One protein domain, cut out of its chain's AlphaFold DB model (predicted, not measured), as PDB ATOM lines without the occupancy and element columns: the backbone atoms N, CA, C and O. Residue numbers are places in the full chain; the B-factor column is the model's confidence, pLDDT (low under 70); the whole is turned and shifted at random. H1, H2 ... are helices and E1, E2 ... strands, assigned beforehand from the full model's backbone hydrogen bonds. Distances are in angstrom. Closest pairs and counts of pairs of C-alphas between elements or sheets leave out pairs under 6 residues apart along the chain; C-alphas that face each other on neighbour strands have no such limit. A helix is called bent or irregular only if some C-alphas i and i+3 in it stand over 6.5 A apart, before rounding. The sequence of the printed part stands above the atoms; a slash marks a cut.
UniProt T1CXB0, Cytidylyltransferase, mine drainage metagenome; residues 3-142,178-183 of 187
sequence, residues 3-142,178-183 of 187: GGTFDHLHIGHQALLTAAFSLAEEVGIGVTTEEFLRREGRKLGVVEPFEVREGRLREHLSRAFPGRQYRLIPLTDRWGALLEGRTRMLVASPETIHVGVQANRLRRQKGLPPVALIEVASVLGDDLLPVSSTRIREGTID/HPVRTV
ATOM      1  N   GLY A   3     -25.411  24.125  46.701       95.00
ATOM      2  CA  GLY A   3     -25.774  24.870  47.900       95.00
ATOM      3  C   GLY A   3     -25.971  23.939  49.083       95.00
ATOM      4  O   GLY A   3     -26.351  22.782  48.911       95.00
ATOM      5  N   GLY A   4     -25.711  24.442  50.282       94.62
ATOM      6  CA  GLY A   4     -25.905  23.684  51.502       94.62
ATOM      7  C   GLY A   4     -25.715  24.537  52.743       94.62
ATOM      8  O   GLY A   4     -25.192  25.651  52.701       94.62
ATOM      9  N   THR A   5     -26.141  23.994  53.878       95.38
ATOM     10  CA  THR A   5     -25.821  24.609  55.164       95.38
ATOM     11  C   THR A   5     -24.369  24.344  55.544       95.38
ATOM     12  O   THR A   5     -23.745  25.232  56.108       95.38
ATOM     13  N   PHE A   6     -23.799  23.185  55.187       96.62
ATOM     14  CA  PHE A   6     -22.431  22.794  55.571       96.62
ATOM     15  C   PHE A   6     -22.195  22.810  57.088       96.62
ATOM     16  O   PHE A   6     -21.088  23.037  57.561       96.62
ATOM     17  N   ASP A   7     -23.260  22.555  57.846       95.69
ATOM     18  CA  ASP A   7     -23.208  22.341  59.289       95.69
ATOM     19  C   ASP A   7     -22.515  21.010  59.581       95.69
ATOM     20  O   ASP A   7     -22.866  20.015  58.941       95.69
ATOM     21  N   HIS A   8     -21.548  20.976  60.504       95.00
ATOM     22  CA  HIS A   8     -20.760  19.773  60.799       95.00
ATOM     23  C   HIS A   8     -20.329  19.024  59.526       95.00
ATOM     24  O   HIS A   8     -20.834  17.938  59.230       95.00
ATOM     25  N   LEU A   9     -19.436  19.638  58.741       96.19
ATOM     26  CA  LEU A   9     -18.978  19.110  57.453       96.19
ATOM     27  C   LEU A   9     -18.669  17.599  57.528       96.19
ATOM     28  O   LEU A   9     -17.945  17.143  58.410       96.19
ATOM     29  N   HIS A  10     -19.245  16.830  56.604       96.38
ATOM     30  CA  HIS A  10     -19.319  15.369  56.676       96.38
ATOM     31  C   HIS A  10     -19.264  14.739  55.283       96.38
ATOM     32  O   HIS A  10     -19.384  15.441  54.275       96.38
ATOM     33  N   ILE A  11     -19.162  13.410  55.205       97.06
ATOM     34  CA  ILE A  11     -18.952  12.691  53.933       97.06
ATOM     35  C   ILE A  11     -20.045  12.936  52.882       97.06
ATOM     36  O   ILE A  11     -19.745  13.027  51.696       97.06
ATOM     37  N   GLY A  12     -21.297  13.161  53.299       96.00
ATOM     38  CA  GLY A  12     -22.359  13.621  52.391       96.00
ATOM     39  C   GLY A  12     -22.052  14.957  51.687       96.00
ATOM     40  O   GLY A  12     -22.227  15.072  50.476       96.00
ATOM     41  N   HIS A  13     -21.524  15.954  52.410       97.31
ATOM     42  CA  HIS A  13     -21.083  17.216  51.802       97.31
ATOM     43  C   HIS A  13     -19.892  16.997  50.862       97.31
ATOM     44  O   HIS A  13     -19.850  17.574  49.776       97.31
ATOM     45  N   GLN A  14     -18.947  16.137  51.250       97.19
ATOM     46  CA  GLN A  14     -17.789  15.809  50.421       97.19
ATOM     47  C   GLN A  14     -18.200  15.149  49.098       97.19
ATOM     48  O   GLN A  14     -17.628  15.481  48.061       97.19
ATOM     49  N   ALA A  15     -19.213  14.279  49.097       97.50
ATOM     50  CA  ALA A  15     -19.742  13.682  47.871       97.50
ATOM     51  C   ALA A  15     -20.326  14.742  46.918       97.50
ATOM     52  O   ALA A  15     -20.013  14.732  45.727       97.50
ATOM     53  N   LEU A  16     -21.096  15.705  47.441       97.00
ATOM     54  CA  LEU A  16     -21.626  16.825  46.650       97.00
ATOM     55  C   LEU A  16     -20.514  17.693  46.050       97.00
ATOM     56  O   LEU A  16     -20.557  18.025  44.865       97.00
ATOM     57  N   LEU A  17     -19.512  18.049  46.859       98.12
ATOM     58  CA  LEU A  17     -18.362  18.837  46.413       98.12
ATOM     59  C   LEU A  17     -17.565  18.092  45.338       98.12
ATOM     60  O   LEU A  17     -17.280  18.658  44.286       98.12
ATOM     61  N   THR A  18     -17.276  16.810  45.568       97.81
ATOM     62  CA  THR A  18     -16.533  15.958  44.627       97.81
ATOM     63  C   THR A  18     -17.251  15.868  43.286       97.81
ATOM     64  O   THR A  18     -16.629  16.073  42.243       97.81
ATOM     65  N   ALA A  19     -18.566  15.635  43.294       97.81
ATOM     66  CA  ALA A  19     -19.365  15.613  42.075       97.81
ATOM     67  C   ALA A  19     -19.303  16.958  41.337       97.81
ATOM     68  O   ALA A  19     -19.062  16.992  40.132       97.81
ATOM     69  N   ALA A  20     -19.451  18.080  42.044       97.50
ATOM     70  CA  ALA A  20     -19.402  19.397  41.418       97.50
ATOM     71  C   ALA A  20     -18.035  19.727  40.807       97.50
ATOM     72  O   ALA A  20     -17.985  20.186  39.666       97.50
ATOM     73  N   PHE A  21     -16.937  19.455  41.516       97.81
ATOM     74  CA  PHE A  21     -15.588  19.683  40.994       97.81
ATOM     75  C   PHE A  21     -15.203  18.724  39.866       97.81
ATOM     76  O   PHE A  21     -14.339  19.081  39.068       97.81
ATOM     77  N   SER A  22     -15.841  17.554  39.768       97.00
ATOM     78  CA  SER A  22     -15.634  16.613  38.656       97.00
ATOM     79  C   SER A  22     -16.354  17.039  37.373       97.00
ATOM     80  O   SER A  22     -15.980  16.608  36.288       97.00
ATOM     81  N   LEU A  23     -17.390  17.876  37.481       96.38
ATOM     82  CA  LEU A  23     -18.261  18.253  36.362       96.38
ATOM     83  C   LEU A  23     -18.032  19.683  35.851       96.38
ATOM     84  O   LEU A  23     -18.564  20.046  34.804       96.38
ATOM     85  N   ALA A  24     -17.306  20.521  36.593       95.56
ATOM     86  CA  ALA A  24     -17.107  21.925  36.250       95.56
ATOM     87  C   ALA A  24     -15.705  22.409  36.622       95.56
ATOM     88  O   ALA A  24     -15.165  22.035  37.659       95.56
ATOM     89  N   GLU A  25     -15.135  23.284  35.793       93.88
ATOM     90  CA  GLU A  25     -13.859  23.963  36.061       93.88
ATOM     91  C   GLU A  25     -13.977  25.010  37.170       93.88
ATOM     92  O   GLU A  25     -13.063  25.159  37.980       93.88
ATOM     93  N   GLU A  26     -15.126  25.686  37.231       95.94
ATOM     94  CA  GLU A  26     -15.434  26.711  38.218       95.94
ATOM     95  C   GLU A  26     -16.717  26.362  38.984       95.94
ATOM     96  O   GLU A  26     -17.789  26.161  38.400       95.94
ATOM     97  N   VAL A  27     -16.630  26.332  40.317       97.62
ATOM     98  CA  VAL A  27     -17.747  25.931  41.181       97.62
ATOM     99  C   VAL A  27     -18.219  27.089  42.063       97.62
ATOM    100  O   VAL A  27     -17.509  27.580  42.932       97.62
ATOM    101  N   GLY A  28     -19.471  27.519  41.885       97.31
ATOM    102  CA  GLY A  28     -20.163  28.340  42.886       97.31
ATOM    103  C   GLY A  28     -20.713  27.465  44.013       97.31
ATOM    104  O   GLY A  28     -21.481  26.541  43.730       97.31
ATOM    105  N   ILE A  29     -20.343  27.754  45.259       98.06
ATOM    106  CA  ILE A  29     -20.735  26.994  46.449       98.06
ATOM    107  C   ILE A  29     -21.504  27.927  47.382       98.06
ATOM    108  O   ILE A  29     -20.936  28.830  47.992       98.06
ATOM    109  N   GLY A  30     -22.815  27.725  47.454       97.69
ATOM    110  CA  GLY A  30     -23.705  28.529  48.275       97.69
ATOM    111  C   GLY A  30     -23.768  28.038  49.721       97.69
ATOM    112  O   GLY A  30     -24.133  26.888  49.945       97.69
ATOM    113  N   VAL A  31     -23.472  28.902  50.690       97.94
ATOM    114  CA  VAL A  31     -23.513  28.599  52.129       97.94
ATOM    115  C   VAL A  31     -24.661  29.371  52.774       97.94
ATOM    116  O   VAL A  31     -24.685  30.597  52.718       97.94
ATOM    117  N   THR A  32     -25.625  28.681  53.384       96.81
ATOM    118  CA  THR A  32     -26.799  29.344  53.992       96.81
ATOM    119  C   THR A  32     -26.405  30.281  55.129       96.81
ATOM    120  O   THR A  32     -25.663  29.867  56.021       96.81
ATOM    121  N   THR A  33     -26.938  31.498  55.142       96.81
ATOM    122  CA  THR A  33     -26.784  32.450  56.252       96.81
ATOM    123  C   THR A  33     -27.818  32.197  57.348       96.81
ATOM    124  O   THR A  33     -28.798  31.474  57.156       96.81
ATOM    125  N   GLU A  34     -27.642  32.820  58.507       95.69
ATOM    126  CA  GLU A  34     -28.628  32.831  59.589       95.69
ATOM    127  C   GLU A  34     -29.970  33.381  59.105       95.69
ATOM    128  O   GLU A  34     -31.014  32.873  59.504       95.69
ATOM    129  N   GLU A  35     -29.962  34.389  58.229       95.00
ATOM    130  CA  GLU A  35     -31.182  34.949  57.644       95.00
ATOM    131  C   GLU A  35     -31.955  33.892  56.847       95.00
ATOM    132  O   GLU A  35     -33.156  33.714  57.062       95.00
ATOM    133  N   PHE A  36     -31.264  33.146  55.980       94.81
ATOM    134  CA  PHE A  36     -31.870  32.040  55.243       94.81
ATOM    135  C   PHE A  36     -32.451  30.993  56.194       94.81
ATOM    136  O   PHE A  36     -33.597  30.573  56.043       94.81
ATOM    137  N   LEU A  37     -31.678  30.592  57.208       93.31
ATOM    138  CA  LEU A  37     -32.103  29.580  58.175       93.31
ATOM    139  C   LEU A  37     -33.358  30.023  58.946       93.31
ATOM    140  O   LEU A  37     -34.272  29.215  59.109       93.31
ATOM    141  N   ARG A  38     -33.442  31.298  59.358       92.25
ATOM    142  CA  ARG A  38     -34.642  31.869  59.997       92.25
ATOM    143  C   ARG A  38     -35.854  31.811  59.071       92.25
ATOM    144  O   ARG A  38     -36.925  31.404  59.511       92.25
ATOM    145  N   ARG A  39     -35.692  32.201  57.800       91.44
ATOM    146  CA  ARG A  39     -36.775  32.190  56.800       91.44
ATOM    147  C   ARG A  39     -37.310  30.781  56.541       91.44
ATOM    148  O   ARG A  39     -38.511  30.612  56.384       91.44
ATOM    149  N   GLU A  40     -36.440  29.777  56.568       87.81
ATOM    150  CA  GLU A  40     -36.815  28.360  56.445       87.81
ATOM    151  C   GLU A  40     -37.289  27.739  57.780       87.81
ATOM    152  O   GLU A  40     -37.394  26.519  57.901       87.81
ATOM    153  N   GLY A  41     -37.557  28.553  58.809       86.94
ATOM    154  CA  GLY A  41     -38.122  28.104  60.085       86.94
ATOM    155  C   GLY A  41     -37.163  27.301  60.967       86.94
ATOM    156  O   GLY A  41     -37.600  26.619  61.896       86.94
ATOM    157  N   ARG A  42     -35.850  27.350  60.707       84.12
ATOM    158  CA  ARG A  42     -34.855  26.657  61.534       84.12
ATOM    159  C   ARG A  42     -34.521  27.478  62.776       84.12
ATOM    160  O   ARG A  42     -34.262  28.678  62.702       84.12
ATOM    161  N   LYS A  43     -34.479  26.807  63.930       78.19
ATOM    162  CA  LYS A  43     -34.070  27.416  65.202       78.19
ATOM    163  C   LYS A  43     -32.582  27.768  65.161       78.19
ATOM    164  O   LYS A  43     -31.741  26.896  64.934       78.19
ATOM    165  N   LEU A  44     -32.264  29.037  65.404       74.81
ATOM    166  CA  LEU A  44     -30.884  29.493  65.578       74.81
ATOM    167  C   LEU A  44     -30.267  28.865  66.829       74.81
ATOM    168  O   LEU A  44     -30.976  28.569  67.788       74.81
ATOM    169  N   GLY A  45     -28.953  28.648  66.805       76.19
ATOM    170  CA  GLY A  45     -28.219  27.976  67.882       76.19
ATOM    171  C   GLY A  45     -28.212  26.447  67.788       76.19
ATOM    172  O   GLY A  45     -27.429  25.810  68.479       76.19
ATOM    173  N   VAL A  46     -29.028  25.850  66.908       86.94
ATOM    174  CA  VAL A  46     -28.924  24.416  66.563       86.94
ATOM    175  C   VAL A  46     -27.866  24.177  65.486       86.94
ATOM    176  O   VAL A  46     -27.270  23.109  65.434       86.94
ATOM    177  N   VAL A  47     -27.665  25.155  64.607       92.56
ATOM    178  CA  VAL A  47     -26.708  25.118  63.495       92.56
ATOM    179  C   VAL A  47     -25.520  26.005  63.849       92.56
ATOM    180  O   VAL A  47     -25.706  27.054  64.469       92.56
ATOM    181  N   GLU A  48     -24.319  25.602  63.439       93.88
ATOM    182  CA  GLU A  48     -23.097  26.384  63.625       93.88
ATOM    183  C   GLU A  48     -23.207  27.779  62.967       93.88
ATOM    184  O   GLU A  48     -23.883  27.920  61.942       93.88
ATOM    185  N   PRO A  49     -22.547  28.824  63.502       95.81
ATOM    186  CA  PRO A  49     -22.543  30.145  62.873       95.81
ATOM    187  C   PRO A  49     -22.015  30.107  61.433       95.81
ATOM    188  O   PRO A  49     -21.153  29.288  61.097       95.81
ATOM    189  N   PHE A  50     -22.522  30.992  60.578       96.81
ATOM    190  CA  PHE A  50     -22.134  31.121  59.177       96.81
ATOM    191  C   PHE A  50     -20.624  31.208  59.001       96.81
ATOM    192  O   PHE A  50     -20.069  30.446  58.213       96.81
ATOM    193  N   GLU A  51     -19.951  32.043  59.782       97.12
ATOM    194  CA  GLU A  51     -18.508  32.263  59.701       97.12
ATOM    195  C   GLU A  51     -17.728  30.986  60.034       97.12
ATOM    196  O   GLU A  51     -16.725  30.679  59.390       97.12
ATOM    197  N   VAL A  52     -18.215  30.193  60.995       97.19
ATOM    198  CA  VAL A  52     -17.609  28.906  61.369       97.19
ATOM    199  C   VAL A  52     -17.773  27.891  60.239       97.19
ATOM    200  O   VAL A  52     -16.805  27.227  59.857       97.19
ATOM    201  N   ARG A  53     -18.981  27.779  59.676       97.81
ATOM    202  CA  ARG A  53     -19.273  26.850  58.572       97.81
ATOM    203  C   ARG A  53     -18.503  27.225  57.315       97.81
ATOM    204  O   ARG A  53     -17.876  26.365  56.701       97.81
ATOM    205  N   GLU A  54     -18.503  28.504  56.958       98.25
ATOM    206  CA  GLU A  54     -17.765  29.022  55.811       98.25
ATOM    207  C   GLU A  54     -16.251  28.845  55.996       98.25
ATOM    208  O   GLU A  54     -15.571  28.378  55.080       98.25
ATOM    209  N   GLY A  55     -15.717  29.149  57.183       98.12
ATOM    210  CA  GLY A  55     -14.304  28.971  57.515       98.12
ATOM    211  C   GLY A  55     -13.843  27.520  57.375       98.12
ATOM    212  O   GLY A  55     -12.875  27.245  56.666       98.12
ATOM    213  N   ARG A  56     -14.582  26.574  57.965       97.75
ATOM    214  CA  ARG A  56     -14.283  25.137  57.852       97.75
ATOM    215  C   ARG A  56     -14.425  24.616  56.432       97.75
ATOM    216  O   ARG A  56     -13.614  23.805  55.991       97.75
ATOM    217  N   LEU A  57     -15.439  25.077  55.704       98.38
ATOM    218  CA  LEU A  57     -15.599  24.725  54.299       98.38
ATOM    219  C   LEU A  57     -14.404  25.227  53.483       98.38
ATOM    220  O   LEU A  57     -13.850  24.467  52.698       98.38
ATOM    221  N   ARG A  58     -13.960  26.469  53.698       98.19
ATOM    222  CA  ARG A  58     -12.784  27.043  53.029       98.19
ATOM    223  C   ARG A  58     -11.513  26.239  53.318       98.19
ATOM    224  O   ARG A  58     -10.773  25.938  52.385       98.19
ATOM    225  N   GLU A  59     -11.286  25.856  54.572       97.88
ATOM    226  CA  GLU A  59     -10.161  25.001  54.979       97.88
ATOM    227  C   GLU A  59     -10.234  23.602  54.349       97.88
ATOM    228  O   GLU A  59      -9.229  23.060  53.891       97.88
ATOM    229  N   HIS A  60     -11.423  23.005  54.287       97.81
ATOM    230  CA  HIS A  60     -11.609  21.718  53.627       97.81
ATOM    231  C   HIS A  60     -11.343  21.810  52.123       97.81
ATOM    232  O   HIS A  60     -10.647  20.959  51.572       97.81
ATOM    233  N   LEU A  61     -11.864  22.845  51.458       97.94
ATOM    234  CA  LEU A  61     -11.698  23.052  50.020       97.94
ATOM    235  C   LEU A  61     -10.229  23.219  49.630       97.94
ATOM    236  O   LEU A  61      -9.799  22.608  48.654       97.94
ATOM    237  N   SER A  62      -9.451  23.981  50.404       97.19
ATOM    238  CA  SER A  62      -8.027  24.187  50.117       97.19
ATOM    239  C   SER A  62      -7.209  22.897  50.211       97.19
ATOM    240  O   SER A  62      -6.258  22.721  49.450       97.19
ATOM    241  N   ARG A  63      -7.594  21.976  51.104       97.44
ATOM    242  CA  ARG A  63      -6.933  20.674  51.276       97.44
ATOM    243  C   ARG A  63      -7.402  19.626  50.270       97.44
ATOM    244  O   ARG A  63      -6.578  18.908  49.718       97.44
ATOM    245  N   ALA A  64      -8.713  19.507  50.069       96.56
ATOM    246  CA  ALA A  64      -9.313  18.433  49.277       96.56
ATOM    247  C   ALA A  64      -9.335  18.729  47.769       96.56
ATOM    248  O   ALA A  64      -9.318  17.800  46.964       96.56
ATOM    249  N   PHE A  65      -9.363  20.006  47.380       96.75
ATOM    250  CA  PHE A  65      -9.477  20.441  45.985       96.75
ATOM    251  C   PHE A  65      -8.415  21.502  45.634       96.75
ATOM    252  O   PHE A  65      -8.762  22.597  45.179       96.75
ATOM    253  N   PRO A  66      -7.116  21.209  45.837       96.25
ATOM    254  CA  PRO A  66      -6.053  22.180  45.609       96.25
ATOM    255  C   PRO A  66      -6.035  22.650  44.147       96.25
ATOM    256  O   PRO A  66      -6.155  21.856  43.216       96.25
ATOM    257  N   GLY A  67      -5.914  23.965  43.944       95.00
ATOM    258  CA  GLY A  67      -5.852  24.585  42.615       95.00
ATOM    259  C   GLY A  67      -7.177  24.640  41.842       95.00
ATOM    260  O   GLY A  67      -7.203  25.151  40.722       95.00
ATOM    261  N   ARG A  68      -8.290  24.145  42.400       96.81
ATOM    262  CA  ARG A  68      -9.609  24.244  41.758       96.81
ATOM    263  C   ARG A  68     -10.206  25.638  41.952       96.81
ATOM    264  O   ARG A  68     -10.072  26.238  43.015       96.81
ATOM    265  N   GLN A  69     -10.909  26.137  40.936       96.69
ATOM    266  CA  GLN A  69     -11.554  27.447  41.000       96.69
ATOM    267  C   GLN A  69     -12.936  27.338  41.641       96.69
ATOM    268  O   GLN A  69     -13.781  26.541  41.222       96.69
ATOM    269  N   TYR A  70     -13.195  28.165  42.651       97.44
ATOM    270  CA  TYR A  70     -14.502  28.232  43.288       97.44
ATOM    271  C   TYR A  70     -14.808  29.620  43.845       97.44
ATOM    272  O   TYR A  70     -13.917  30.429  44.097       97.44
ATOM    273  N   ARG A  71     -16.096  29.877  44.079       96.31
ATOM    274  CA  ARG A  71     -16.575  31.018  44.867       96.31
ATOM    275  C   ARG A  71     -17.491  30.532  45.975       96.31
ATOM    276  O   ARG A  71     -18.440  29.800  45.698       96.31
ATOM    277  N   LEU A  72     -17.225  30.986  47.194       97.25
ATOM    278  CA  LEU A  72     -18.157  30.869  48.312       97.25
ATOM    279  C   LEU A  72     -19.179  32.001  48.206       97.25
ATOM    280  O   LEU A  72     -18.812  33.149  47.966       97.25
ATOM    281  N   ILE A  73     -20.459  31.655  48.295       96.69
ATOM    282  CA  ILE A  73     -21.572  32.580  48.083       96.69
ATOM    283  C   ILE A  73     -22.481  32.491  49.312       96.69
ATOM    284  O   ILE A  73     -23.107  31.449  49.510       96.69
ATOM    285  N   PRO A  74     -22.591  33.541  50.137       97.25
ATOM    286  CA  PRO A  74     -23.595  33.580  51.191       97.25
ATOM    287  C   PRO A  74     -24.998  33.480  50.575       97.25
ATOM    288  O   PRO A  74     -25.341  34.238  49.668       97.25
ATOM    289  N   LEU A  75     -25.812  32.534  51.039       96.50
ATOM    290  CA  LEU A  75     -27.191  32.360  50.588       96.50
ATOM    291  C   LEU A  75     -28.148  32.964  51.609       96.50
ATOM    292  O   LEU A  75     -28.272  32.437  52.713       96.50
ATOM    293  N   THR A  76     -28.845  34.025  51.210       94.56
ATOM    294  CA  THR A  76     -29.972  34.631  51.943       94.56
ATOM    295  C   THR A  76     -31.333  34.149  51.419       94.56
ATOM    296  O   THR A  76     -32.362  34.336  52.071       94.56
ATOM    297  N   ASP A  77     -31.347  33.473  50.264       92.94
ATOM    298  CA  ASP A  77     -32.500  32.794  49.672       92.94
ATOM    299  C   ASP A  77     -32.110  31.443  49.037       92.94
ATOM    300  O   ASP A  77     -30.951  31.024  49.061       92.94
ATOM    301  N   ARG A  78     -33.101  30.729  48.490       91.38
ATOM    302  CA  ARG A  78     -32.910  29.392  47.896       91.38
ATOM    303  C   ARG A  78     -32.329  29.418  46.484       91.38
ATOM    304  O   ARG A  78     -32.001  28.366  45.945       91.38
ATOM    305  N   TRP A  79     -32.240  30.589  45.861       92.75
ATOM    306  CA  TRP A  79     -31.792  30.735  44.484       92.75
ATOM    307  C   TRP A  79     -30.284  30.911  44.417       92.75
ATOM    308  O   TRP A  79     -29.631  30.249  43.607       92.75
ATOM    309  N   GLY A  80     -29.727  31.801  45.243       90.06
ATOM    310  CA  GLY A  80     -28.347  32.257  45.095       90.06
ATOM    311  C   GLY A  80     -28.018  32.570  43.632       90.06
ATOM    312  O   GLY A  80     -28.780  33.243  42.940       90.06
ATOM    313  N   ALA A  81     -26.933  31.988  43.112       90.88
ATOM    314  CA  ALA A  81     -26.516  32.200  41.726       90.88
ATOM    315  C   ALA A  81     -27.321  31.406  40.672       90.88
ATOM    316  O   ALA A  81     -27.021  31.489  39.478       90.88
ATOM    317  N   LEU A  82     -28.347  30.628  41.044       92.81
ATOM    318  CA  LEU A  82     -29.125  29.824  40.085       92.81
ATOM    319  C   LEU A  82     -29.924  30.659  39.090       92.81
ATOM    320  O   LEU A  82     -30.228  30.164  38.007       92.81
ATOM    321  N   LEU A  83     -30.274  31.899  39.425       92.38
ATOM    322  CA  LEU A  83     -30.989  32.803  38.519       92.38
ATOM    323  C   LEU A  83     -30.046  33.735  37.747       92.38
ATOM    324  O   LEU A  83     -30.510  34.545  36.950       92.38
ATOM    325  N   GLU A  84     -28.734  33.591  37.926       89.75
ATOM    326  CA  GLU A  84     -27.740  34.295  37.121       89.75
ATOM    327  C   GLU A  84     -27.575  33.605  35.757       89.75
ATOM    328  O   GLU A  84     -27.549  32.372  35.653       89.75
ATOM    329  N   GLY A  85     -27.429  34.387  34.684       86.69
ATOM    330  CA  GLY A  85     -27.353  33.858  33.314       86.69
ATOM    331  C   GLY A  85     -26.145  32.954  33.045       86.69
ATOM    332  O   GLY A  85     -26.212  32.073  32.192       86.69
ATOM    333  N   ARG A  86     -25.066  33.107  33.820       91.31
ATOM    334  CA  ARG A  86     -23.824  32.325  33.692       91.31
ATOM    335  C   ARG A  86     -23.888  30.926  34.310       91.31
ATOM    336  O   ARG A  86     -23.052  30.081  33.996       91.31
ATOM    337  N   THR A  87     -24.854  30.660  35.190       94.81
ATOM    338  CA  THR A  87     -24.972  29.345  35.826       94.81
ATOM    339  C   THR A  87     -25.521  28.340  34.823       94.81
ATOM    340  O   THR A  87     -26.585  28.554  34.249       94.81
ATOM    341  N   ARG A  88     -24.790  27.236  34.626       96.31
ATOM    342  CA  ARG A  88     -25.153  26.165  33.680       96.31
ATOM    343  C   ARG A  88     -25.684  24.898  34.341       96.31
ATOM    344  O   ARG A  88     -26.355  24.107  33.690       96.31
ATOM    345  N   MET A  89     -25.390  24.696  35.623       96.31
ATOM    346  CA  MET A  89     -25.676  23.441  36.314       96.31
ATOM    347  C   MET A  89     -25.909  23.658  37.807       96.31
ATOM    348  O   MET A  89     -25.187  24.438  38.442       96.31
ATOM    349  N   LEU A  90     -26.872  22.926  38.362       97.94
ATOM    350  CA  LEU A  90     -27.066  22.710  39.790       97.94
ATOM    351  C   LEU A  90     -26.693  21.263  40.128       97.94
ATOM    352  O   LEU A  90     -27.266  20.333  39.566       97.94
ATOM    353  N   VAL A  91     -25.769  21.096  41.069       98.00
ATOM    354  CA  VAL A  91     -25.485  19.823  41.734       98.00
ATOM    355  C   VAL A  91     -26.161  19.867  43.097       98.00
ATOM    356  O   VAL A  91     -25.918  20.793  43.872       98.00
ATOM    357  N   ALA A  92     -27.040  18.911  43.367       96.94
ATOM    358  CA  ALA A  92     -27.853  18.891  44.573       96.94
ATOM    359  C   ALA A  92     -28.041  17.466  45.096       96.94
ATOM    360  O   ALA A  92     -27.849  16.482  44.382       96.94
ATOM    361  N   SER A  93     -28.430  17.373  46.360       94.94
ATOM    362  CA  SER A  93     -28.846  16.119  46.978       94.94
ATOM    363  C   SER A  93     -30.313  15.808  46.635       94.94
ATOM    364  O   SER A  93     -31.024  16.706  46.160       94.94
ATOM    365  N   PRO A  94     -30.823  14.593  46.915       93.38
ATOM    366  CA  PRO A  94     -32.229  14.263  46.684       93.38
ATOM    367  C   PRO A  94     -33.174  15.198  47.451       93.38
ATOM    368  O   PRO A  94     -34.247  15.551  46.966       93.38
ATOM    369  N   GLU A  95     -32.751  15.681  48.621       88.44
ATOM    370  CA  GLU A  95     -33.525  16.612  49.443       88.44
ATOM    371  C   GLU A  95     -33.660  17.998  48.788       88.44
ATOM    372  O   GLU A  95     -34.647  18.698  49.015       88.44
ATOM    373  N   THR A  96     -32.693  18.416  47.963       92.44
ATOM    374  CA  THR A  96     -32.575  19.803  47.472       92.44
ATOM    375  C   THR A  96     -32.739  19.957  45.960       92.44
ATOM    376  O   THR A  96     -32.917  21.073  45.472       92.44
ATOM    377  N   ILE A  97     -32.777  18.860  45.200       95.75
ATOM    378  CA  ILE A  97     -32.884  18.881  43.732       95.75
ATOM    379  C   ILE A  97     -34.142  19.598  43.216       95.75
ATOM    380  O   ILE A  97     -34.122  20.233  42.157       95.75
ATOM    381  N   HIS A  98     -35.230  19.573  43.993       94.94
ATOM    382  CA  HIS A  98     -36.488  20.243  43.663       94.94
ATOM    383  C   HIS A  98     -36.328  21.768  43.512       94.94
ATOM    384  O   HIS A  98     -37.040  22.382  42.712       94.94
ATOM    385  N   VAL A  99     -35.361  22.380  44.206       93.88
ATOM    386  CA  VAL A  99     -35.033  23.810  44.076       93.88
ATOM    387  C   VAL A  99     -34.593  24.129  42.648       93.88
ATOM    388  O   VAL A  99     -34.996  25.145  42.088       93.88
ATOM    389  N   GLY A 100     -33.844  23.231  42.007       95.75
ATOM    390  CA  GLY A 100     -33.446  23.374  40.609       95.75
ATOM    391  C   GLY A 100     -34.619  23.321  39.635       95.75
ATOM    392  O   GLY A 100     -34.647  24.057  38.648       95.75
ATOM    393  N   VAL A 101     -35.624  22.491  39.925       96.56
ATOM    394  CA  VAL A 101     -36.856  22.423  39.123       96.56
ATOM    395  C   VAL A 101     -37.615  23.746  39.220       96.56
ATOM    396  O   VAL A 101     -38.048  24.290  38.203       96.56
ATOM    397  N   GLN A 102     -37.736  24.298  40.428       96.62
ATOM    398  CA  GLN A 102     -38.340  25.613  40.652       96.62
ATOM    399  C   GLN A 102     -37.539  26.724  39.956       96.62
ATOM    400  O   GLN A 102     -38.120  27.559  39.261       96.62
ATOM    401  N   ALA A 103     -36.209  26.688  40.060       96.00
ATOM    402  CA  ALA A 103     -35.325  27.644  39.408       96.00
ATOM    403  C   ALA A 103     -35.486  27.611  37.883       96.00
ATOM    404  O   ALA A 103     -35.621  28.665  37.275       96.00
ATOM    405  N   ASN A 104     -35.564  26.435  37.249       97.19
ATOM    406  CA  ASN A 104     -35.761  26.347  35.799       97.19
ATOM    407  C   ASN A 104     -37.108  26.913  35.334       97.19
ATOM    408  O   ASN A 104     -37.170  27.521  34.263       97.19
ATOM    409  N   ARG A 105     -38.172  26.800  36.141       96.75
ATOM    410  CA  ARG A 105     -39.455  27.466  35.846       96.75
ATOM    411  C   ARG A 105     -39.297  28.988  35.826       96.75
ATOM    412  O   ARG A 105     -39.761  29.626  34.884       96.75
ATOM    413  N   LEU A 106     -38.602  29.552  36.814       95.94
ATOM    414  CA  LEU A 106     -38.319  30.991  36.886       95.94
ATOM    415  C   LEU A 106     -37.363  31.448  35.776       95.94
ATOM    416  O   LEU A 106     -37.587  32.483  35.158       95.94
ATOM    417  N   ARG A 107     -36.323  30.666  35.473       96.81
ATOM    418  CA  ARG A 107     -35.382  30.943  34.377       96.81
ATOM    419  C   ARG A 107     -36.111  31.037  33.043       96.81
ATOM    420  O   ARG A 107     -35.896  32.006  32.325       96.81
ATOM    421  N   ARG A 108     -37.050  30.125  32.771       96.50
ATOM    422  CA  ARG A 108     -37.897  30.176  31.572       96.50
ATOM    423  C   ARG A 108     -38.717  31.465  31.490       96.50
ATOM    424  O   ARG A 108     -38.754  32.080  30.433       96.50
ATOM    425  N   GLN A 109     -39.330  31.895  32.594       96.00
ATOM    426  CA  GLN A 109     -40.075  33.164  32.645       96.00
ATOM    427  C   GLN A 109     -39.176  34.382  32.385       96.00
ATOM    428  O   GLN A 109     -39.635  35.377  31.840       96.00
ATOM    429  N   LYS A 110     -37.892  34.291  32.747       94.25
ATOM    430  CA  LYS A 110     -36.882  35.339  32.549       94.25
ATOM    431  C   LYS A 110     -36.103  35.222  31.230       94.25
ATOM    432  O   LYS A 110     -35.128  35.943  31.052       94.25
ATOM    433  N   GLY A 111     -36.469  34.300  30.336       95.31
ATOM    434  CA  GLY A 111     -35.743  34.071  29.079       95.31
ATOM    435  C   GLY A 111     -34.331  33.491  29.252       95.31
ATOM    436  O   GLY A 111     -33.515  33.567  28.338       95.31
ATOM    437  N   LEU A 112     -34.021  32.913  30.414       95.44
ATOM    438  CA  LEU A 112     -32.735  32.280  30.696       95.44
ATOM    439  C   LEU A 112     -32.759  30.792  30.302       95.44
ATOM    440  O   LEU A 112     -33.754  30.107  30.560       95.44
ATOM    441  N   PRO A 113     -31.654  30.247  29.757       95.94
ATOM    442  CA  PRO A 113     -31.564  28.824  29.443       95.94
ATOM    443  C   PRO A 113     -31.660  27.987  30.726       95.94
ATOM    444  O   PRO A 113     -31.135  28.414  31.757       95.94
ATOM    445  N   PRO A 114     -32.294  26.805  30.715       96.88
ATOM    446  CA  PRO A 114     -32.378  25.962  31.902       96.88
ATOM    447  C   PRO A 114     -30.983  25.523  32.368       96.88
ATOM    448  O   PRO A 114     -30.084  25.310  31.555       96.88
ATOM    449  N   VAL A 115     -30.809  25.356  33.678       96.94
ATOM    450  CA  VAL A 115     -29.622  24.693  34.226       96.94
ATOM    451  C   VAL A 115     -29.791  23.177  34.168       96.94
ATOM    452  O   VAL A 115     -30.892  22.658  34.378       96.94
ATOM    453  N   ALA A 116     -28.693  22.462  33.926       97.62
ATOM    454  CA  ALA A 116     -28.636  21.019  34.121       97.62
ATOM    455  C   ALA A 116     -28.810  20.688  35.611       97.62
ATOM    456  O   ALA A 116     -28.195  21.329  36.463       97.62
ATOM    457  N   LEU A 117     -29.647  19.701  35.924       97.94
ATOM    458  CA  LEU A 117     -29.885  19.250  37.292       97.94
ATOM    459  C   LEU A 117     -29.200  17.908  37.516       97.94
ATOM    460  O   LEU A 117     -29.564  16.911  36.888       97.94
ATOM    461  N   ILE A 118     -28.221  17.905  38.410       98.06
ATOM    462  CA  ILE A 118     -27.432  16.736  38.767       98.06
ATOM    463  C   ILE A 118     -27.751  16.364  40.206       98.06
ATOM    464  O   ILE A 118     -27.455  17.117  41.133       98.06
ATOM    465  N   GLU A 119     -28.362  15.201  40.375       98.00
ATOM    466  CA  GLU A 119     -28.655  14.626  41.678       98.00
ATOM    467  C   GLU A 119     -27.511  13.701  42.102       98.00
ATOM    468  O   GLU A 119     -27.091  12.818  41.346       98.00
ATOM    469  N   VAL A 120     -27.008  13.914  43.315       97.38
ATOM    470  CA  VAL A 120     -25.991  13.076  43.956       97.38
ATOM    471  C   VAL A 120     -26.669  12.278  45.055       97.38
ATOM    472  O   VAL A 120     -27.210  12.875  45.982       97.38
ATOM    473  N   ALA A 121     -26.640  10.949  44.965       95.31
ATOM    474  CA  ALA A 121     -27.250  10.087  45.973       95.31
ATOM    475  C   ALA A 121     -26.681  10.340  47.382       95.31
ATOM    476  O   ALA A 121     -25.484  10.591  47.552       95.31
ATOM    477  N   SER A 122     -27.539  10.236  48.399       94.62
ATOM    478  CA  SER A 122     -27.133  10.414  49.792       94.62
ATOM    479  C   SER A 122     -26.133   9.332  50.208       94.62
ATOM    480  O   SER A 122     -26.327   8.143  49.954       94.62
ATOM    481  N   VAL A 123     -25.057   9.751  50.874       96.19
ATOM    482  CA  VAL A 123     -24.052   8.833  51.420       96.19
ATOM    483  C   VAL A 123     -24.622   8.163  52.666       96.19
ATOM    484  O   VAL A 123     -25.132   8.848  53.556       96.19
ATOM    485  N   LEU A 124     -24.554   6.833  52.723       96.44
ATOM    486  CA  LEU A 124     -25.061   6.046  53.846       96.44
ATOM    487  C   LEU A 124     -23.967   5.842  54.898       96.44
ATOM    488  O   LEU A 124     -22.800   5.670  54.551       96.44
ATOM    489  N   GLY A 125     -24.354   5.872  56.173       94.75
ATOM    490  CA  GLY A 125     -23.488   5.472  57.282       94.75
ATOM    491  C   GLY A 125     -23.491   3.958  57.502       94.75
ATOM    492  O   GLY A 125     -24.170   3.212  56.792       94.75
ATOM    493  N   ASP A 126     -22.788   3.509  58.542       93.19
ATOM    494  CA  ASP A 126     -22.661   2.082  58.901       93.19
ATOM    495  C   ASP A 126     -24.006   1.407  59.213       93.19
ATOM    496  O   ASP A 126     -24.138   0.185  59.166       93.19
ATOM    497  N   ASP A 127     -25.020   2.197  59.560       91.69
ATOM    498  CA  ASP A 127     -26.379   1.734  59.822       91.69
ATOM    499  C   ASP A 127     -27.321   1.854  58.619       91.69
ATOM    500  O   ASP A 127     -28.533   1.725  58.777       91.69
ATOM    501  N   LEU A 128     -26.770   2.067  57.418       93.50
ATOM    502  CA  LEU A 128     -27.494   2.161  56.146       93.50
ATOM    503  C   LEU A 128     -28.482   3.333  56.065       93.50
ATOM    504  O   LEU A 128     -29.284   3.409  55.135       93.50
ATOM    505  N   LEU A 129     -28.406   4.272  57.007       94.06
ATOM    506  CA  LEU A 129     -29.183   5.502  56.986       94.06
ATOM    507  C   LEU A 129     -28.339   6.654  56.413       94.06
ATOM    508  O   LEU A 129     -27.122   6.683  56.633       94.06
ATOM    509  N   PRO A 130     -28.953   7.643  55.736       95.50
ATOM    510  CA  PRO A 130     -28.237   8.802  55.208       95.50
ATOM    511  C   PRO A 130     -27.447   9.557  56.283       95.50
ATOM    512  O   PRO A 130     -27.971   9.864  57.360       95.50
ATOM    513  N   VAL A 131     -26.190   9.889  55.991       95.94
ATOM    514  CA  VAL A 131     -25.367  10.760  56.839       95.94
ATOM    515  C   VAL A 131     -25.900  12.186  56.763       95.94
ATOM    516  O   VAL A 131     -26.063  12.739  55.676       95.94
ATOM    517  N   SER A 132     -26.149  12.797  57.921       94.94
ATOM    518  CA  SER A 132     -26.641  14.171  58.009       94.94
ATOM    519  C   SER A 132     -26.107  14.889  59.245       94.94
ATOM    520  O   SER A 132     -25.867  14.268  60.283       94.94
ATOM    521  N   SER A 133     -25.992  16.216  59.166       93.94
ATOM    522  CA  SER A 133     -25.576  17.060  60.294       93.94
ATOM    523  C   SER A 133     -26.447  16.859  61.533       93.94
ATOM    524  O   SER A 133     -25.938  16.877  62.645       93.94
ATOM    525  N   THR A 134     -27.749  16.604  61.364       93.06
ATOM    526  CA  THR A 134     -28.656  16.325  62.490       93.06
ATOM    527  C   THR A 134     -28.207  15.115  63.291       93.06
ATOM    528  O   THR A 134     -28.060  15.209  64.504       93.06
ATOM    529  N   ARG A 135     -27.879  14.019  62.609       94.69
ATOM    530  CA  ARG A 135     -27.435  12.785  63.258       94.69
ATOM    531  C   ARG A 135     -26.077  12.934  63.943       94.69
ATOM    532  O   ARG A 135     -25.842  12.276  64.956       94.69
ATOM    533  N   ILE A 136     -25.215  13.803  63.412       95.69
ATOM    534  CA  ILE A 136     -23.925  14.157  64.020       95.69
ATOM    535  C   ILE A 136     -24.140  14.986  65.292       95.69
ATOM    536  O   ILE A 136     -23.549  14.670  66.322       95.69
ATOM    537  N   ARG A 137     -25.021  15.996  65.258       94.00
ATOM    538  CA  ARG A 137     -25.374  16.814  66.434       94.00
ATOM    539  C   ARG A 137     -26.012  15.992  67.548       94.00
ATOM    540  O   ARG A 137     -25.703  16.194  68.714       94.00
ATOM    541  N   GLU A 138     -26.869  15.044  67.183       93.38
ATOM    542  CA  GLU A 138     -27.482  14.088  68.112       93.38
ATOM    543  C   GLU A 138     -26.488  13.030  68.620       93.38
ATOM    544  O   GLU A 138     -26.831  12.219  69.476       93.38
ATOM    545  N   GLY A 139     -25.260  13.007  68.094       93.12
ATOM    546  CA  GLY A 139     -24.217  12.078  68.512       93.12
ATOM    547  C   GLY A 139     -24.486  10.628  68.118       93.12
ATOM    548  O   GLY A 139     -23.864   9.735  68.682       93.12
ATOM    549  N   THR A 140     -25.385  10.368  67.164       94.56
ATOM    550  CA  THR A 140     -25.685   9.003  66.690       94.56
ATOM    551  C   THR A 140     -24.608   8.472  65.745       94.56
ATOM    552  O   THR A 140     -24.327   7.272  65.734       94.56
ATOM    553  N   ILE A 141     -23.961   9.366  64.990       95.88
ATOM    554  CA  ILE A 141     -22.847   9.076  64.079       95.88
ATOM    555  C   ILE A 141     -21.758  10.151  64.184       95.88
ATOM    556  O   ILE A 141     -22.001  11.249  64.680       95.88
ATOM    557  N   ASP A 142     -20.558   9.856  63.692       96.31
ATOM    558  CA  ASP A 142     -19.536  10.853  63.381       96.31
ATOM    559  C   ASP A 142     -19.656  11.398  61.943       96.31
ATOM    560  O   ASP A 142     -20.504  10.980  61.152       96.31
ATOM    561  N   HIS A 178     -20.509   6.433  44.307       54.50
ATOM    562  CA  HIS A 178     -21.890   6.905  44.454       54.50
ATOM    563  C   HIS A 178     -22.505   7.324  43.107       54.50
ATOM    564  O   HIS A 178     -21.882   8.091  42.366       54.50
ATOM    565  N   PRO A 179     -23.728   6.867  42.783       67.19
ATOM    566  CA  PRO A 179     -24.339   7.156  41.498       67.19
ATOM    567  C   PRO A 179     -24.700   8.641  41.389       67.19
ATOM    568  O   PRO A 179     -25.363   9.212  42.258       67.19
ATOM    569  N   VAL A 180     -24.280   9.247  40.281       73.62
ATOM    570  CA  VAL A 180     -24.674  10.593  39.860       73.62
ATOM    571  C   VAL A 180     -25.748  10.446  38.787       73.62
ATOM    572  O   VAL A 180     -25.540   9.747  37.793       73.62
ATOM    573  N   ARG A 181     -26.904  11.091  38.968       77.62
ATOM    574  CA  ARG A 181     -28.029  11.007  38.027       77.62
ATOM    575  C   ARG A 181     -28.386  12.383  37.484       77.62
ATOM    576  O   ARG A 181     -28.700  13.304  38.233       77.62
ATOM    577  N   THR A 182     -28.426  12.505  36.162       78.06
ATOM    578  CA  THR A 182     -29.007  13.684  35.508       78.06
ATOM    579  C   THR A 182     -30.528  13.588  35.551       78.06
ATOM    580  O   THR A 182     -31.118  12.631  35.036       78.06
ATOM    581  N   VAL A 183     -31.182  14.585  36.139       76.81
ATOM    582  CA  VAL A 183     -32.646  14.652  36.177       76.81
ATOM    583  C   VAL A 183     -33.153  15.146  34.822       76.81
ATOM    584  O   VAL A 183     -32.900  16.283  34.422       76.81
TER     585      VAL A 183
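Overview. This is residues 3 to 142 and 178 to 183 of the 187 residues of the protein "Cytidylyltransferase" of mine drainage metagenome (UniProt T1CXB0). Two small sheets, the parallel pair E1 E2 and the three-strand E3 E4 E5, lie edge to edge at E1 and E3 without joining into one sheet, and helices cover them: H1 spans from one face of E3 E4 E5 to E1, H3 covers E1 E2, and H5 covers the other face of E3 E4 E5. H6 lies out toward one end of the longest axis after a long loop, and H5 reaches toward the other end. The printed part has 146 residues with six named helices and five named strands, in the order H1 E1 H2 H3 E2 H4 E3 H5 E4 H6 E5, and the class is mixed, helices and strands. The larger sheet runs E3, E4, E5 and is mixed. The whole is compact, with a radius of gyration of the C-alphas of 15.1 A, and spans 46 by 32 by 30 A.

Along the chain. Start at Gly 3 and go on to C-alpha 11 at (-18.952, 12.691, 53.933), where H1 begins; it runs over residues 11 to 23, 18.4 A. E1 follows at residues 26 to 32, 19.6 A, and then H2 at residues 34 to 39. Find C-alpha 50 at (-22.134, 31.121, 59.177); from there H3, the longest helix, runs 20.6 A to residue 64. E2 takes residues 69 to 75, 19.0 A. H4, residues 80 to 83, is irregular: its first and last C-alphas are 7.1 A apart. E3 is residues 89 to 92, H5 residues 97 to 109, 19.5 A, and E4 residues 116 to 120, 12.9 A. H6 is residues 133 to 137, and beyond the cut E5, residues 180 to 182, ends at C-alpha 182, (-29.007, 13.684, 35.508).

Arrangement. Look first at the sheet E3 E4 E5, whose edge strands are E3 and E5. E3 and E4 are parallel at 23 degrees, with N 90 and O 116 at 2.8 A, within hydrogen-bond range. E4 and E5 are antiparallel at 152 degrees, with N 119 and O 181 at 2.9 A. H1 and H5 are on this sheet, on opposite faces, in three layers, a sheet with helices on both faces. H1 has a height over the sheet of 8.6 A; its closest C-alphas to E3 are those of Ala 20 and Val 91, 6.1 A. H5 has a height of 9.8 A and runs along the strands, 5 degrees from E3 on the local plane; Ile 97 and Glu 119 are its closest C-alphas to E4, 6.3 A. E3, H5, E4 form a strand-helix-strand unit, two parallel neighbour strands with a helix between them in the chain, and so do E1, H2 H3, E2; both crossovers are right-handed. E1 and E2 are parallel at 23 degrees, with N 29 and O 71 at 2.8 A. Residues 3 to 4 pair, parallel, with residues 30 to 31 of E1. E1 and E3 are near each other, with 6 pairs of C-alphas within 10 A. The closest C-alphas of E1 and H3 are those of Val 31 and Glu 54, 6.8 A. H1 and H3 are near each other, with 8 pairs within 10 A. H2 and H3 are close but not clearly touching, Glu 34 to Phe 50 at 6.7 A between C-alphas. H4 and H5 touch, with the C-alphas of Leu 83 and Arg 107 closest at 6.3 A. H6 touches no helix. In H1, H2, H3 and H6 every O i to N i+4 pair is within hydrogen-bond range, in H5 8 of 9 are, and H4 is too short for such a pair, with 0 of 1 O i to N i+3 pairs within range.

Size, cuts and confidence. The C-alphas farthest apart are those of Gly 111 and Gly 139, 46.6 A. Residues 143 to 177 are not printed, and C-alphas 142 and 178 are 19.5 A apart across this cut. Of the links printed whole, E4 to H6 is long, 12 residues. The mean pLDDT of the printed part is 94.0; look for low confidence at residues 178 to 179, under 70.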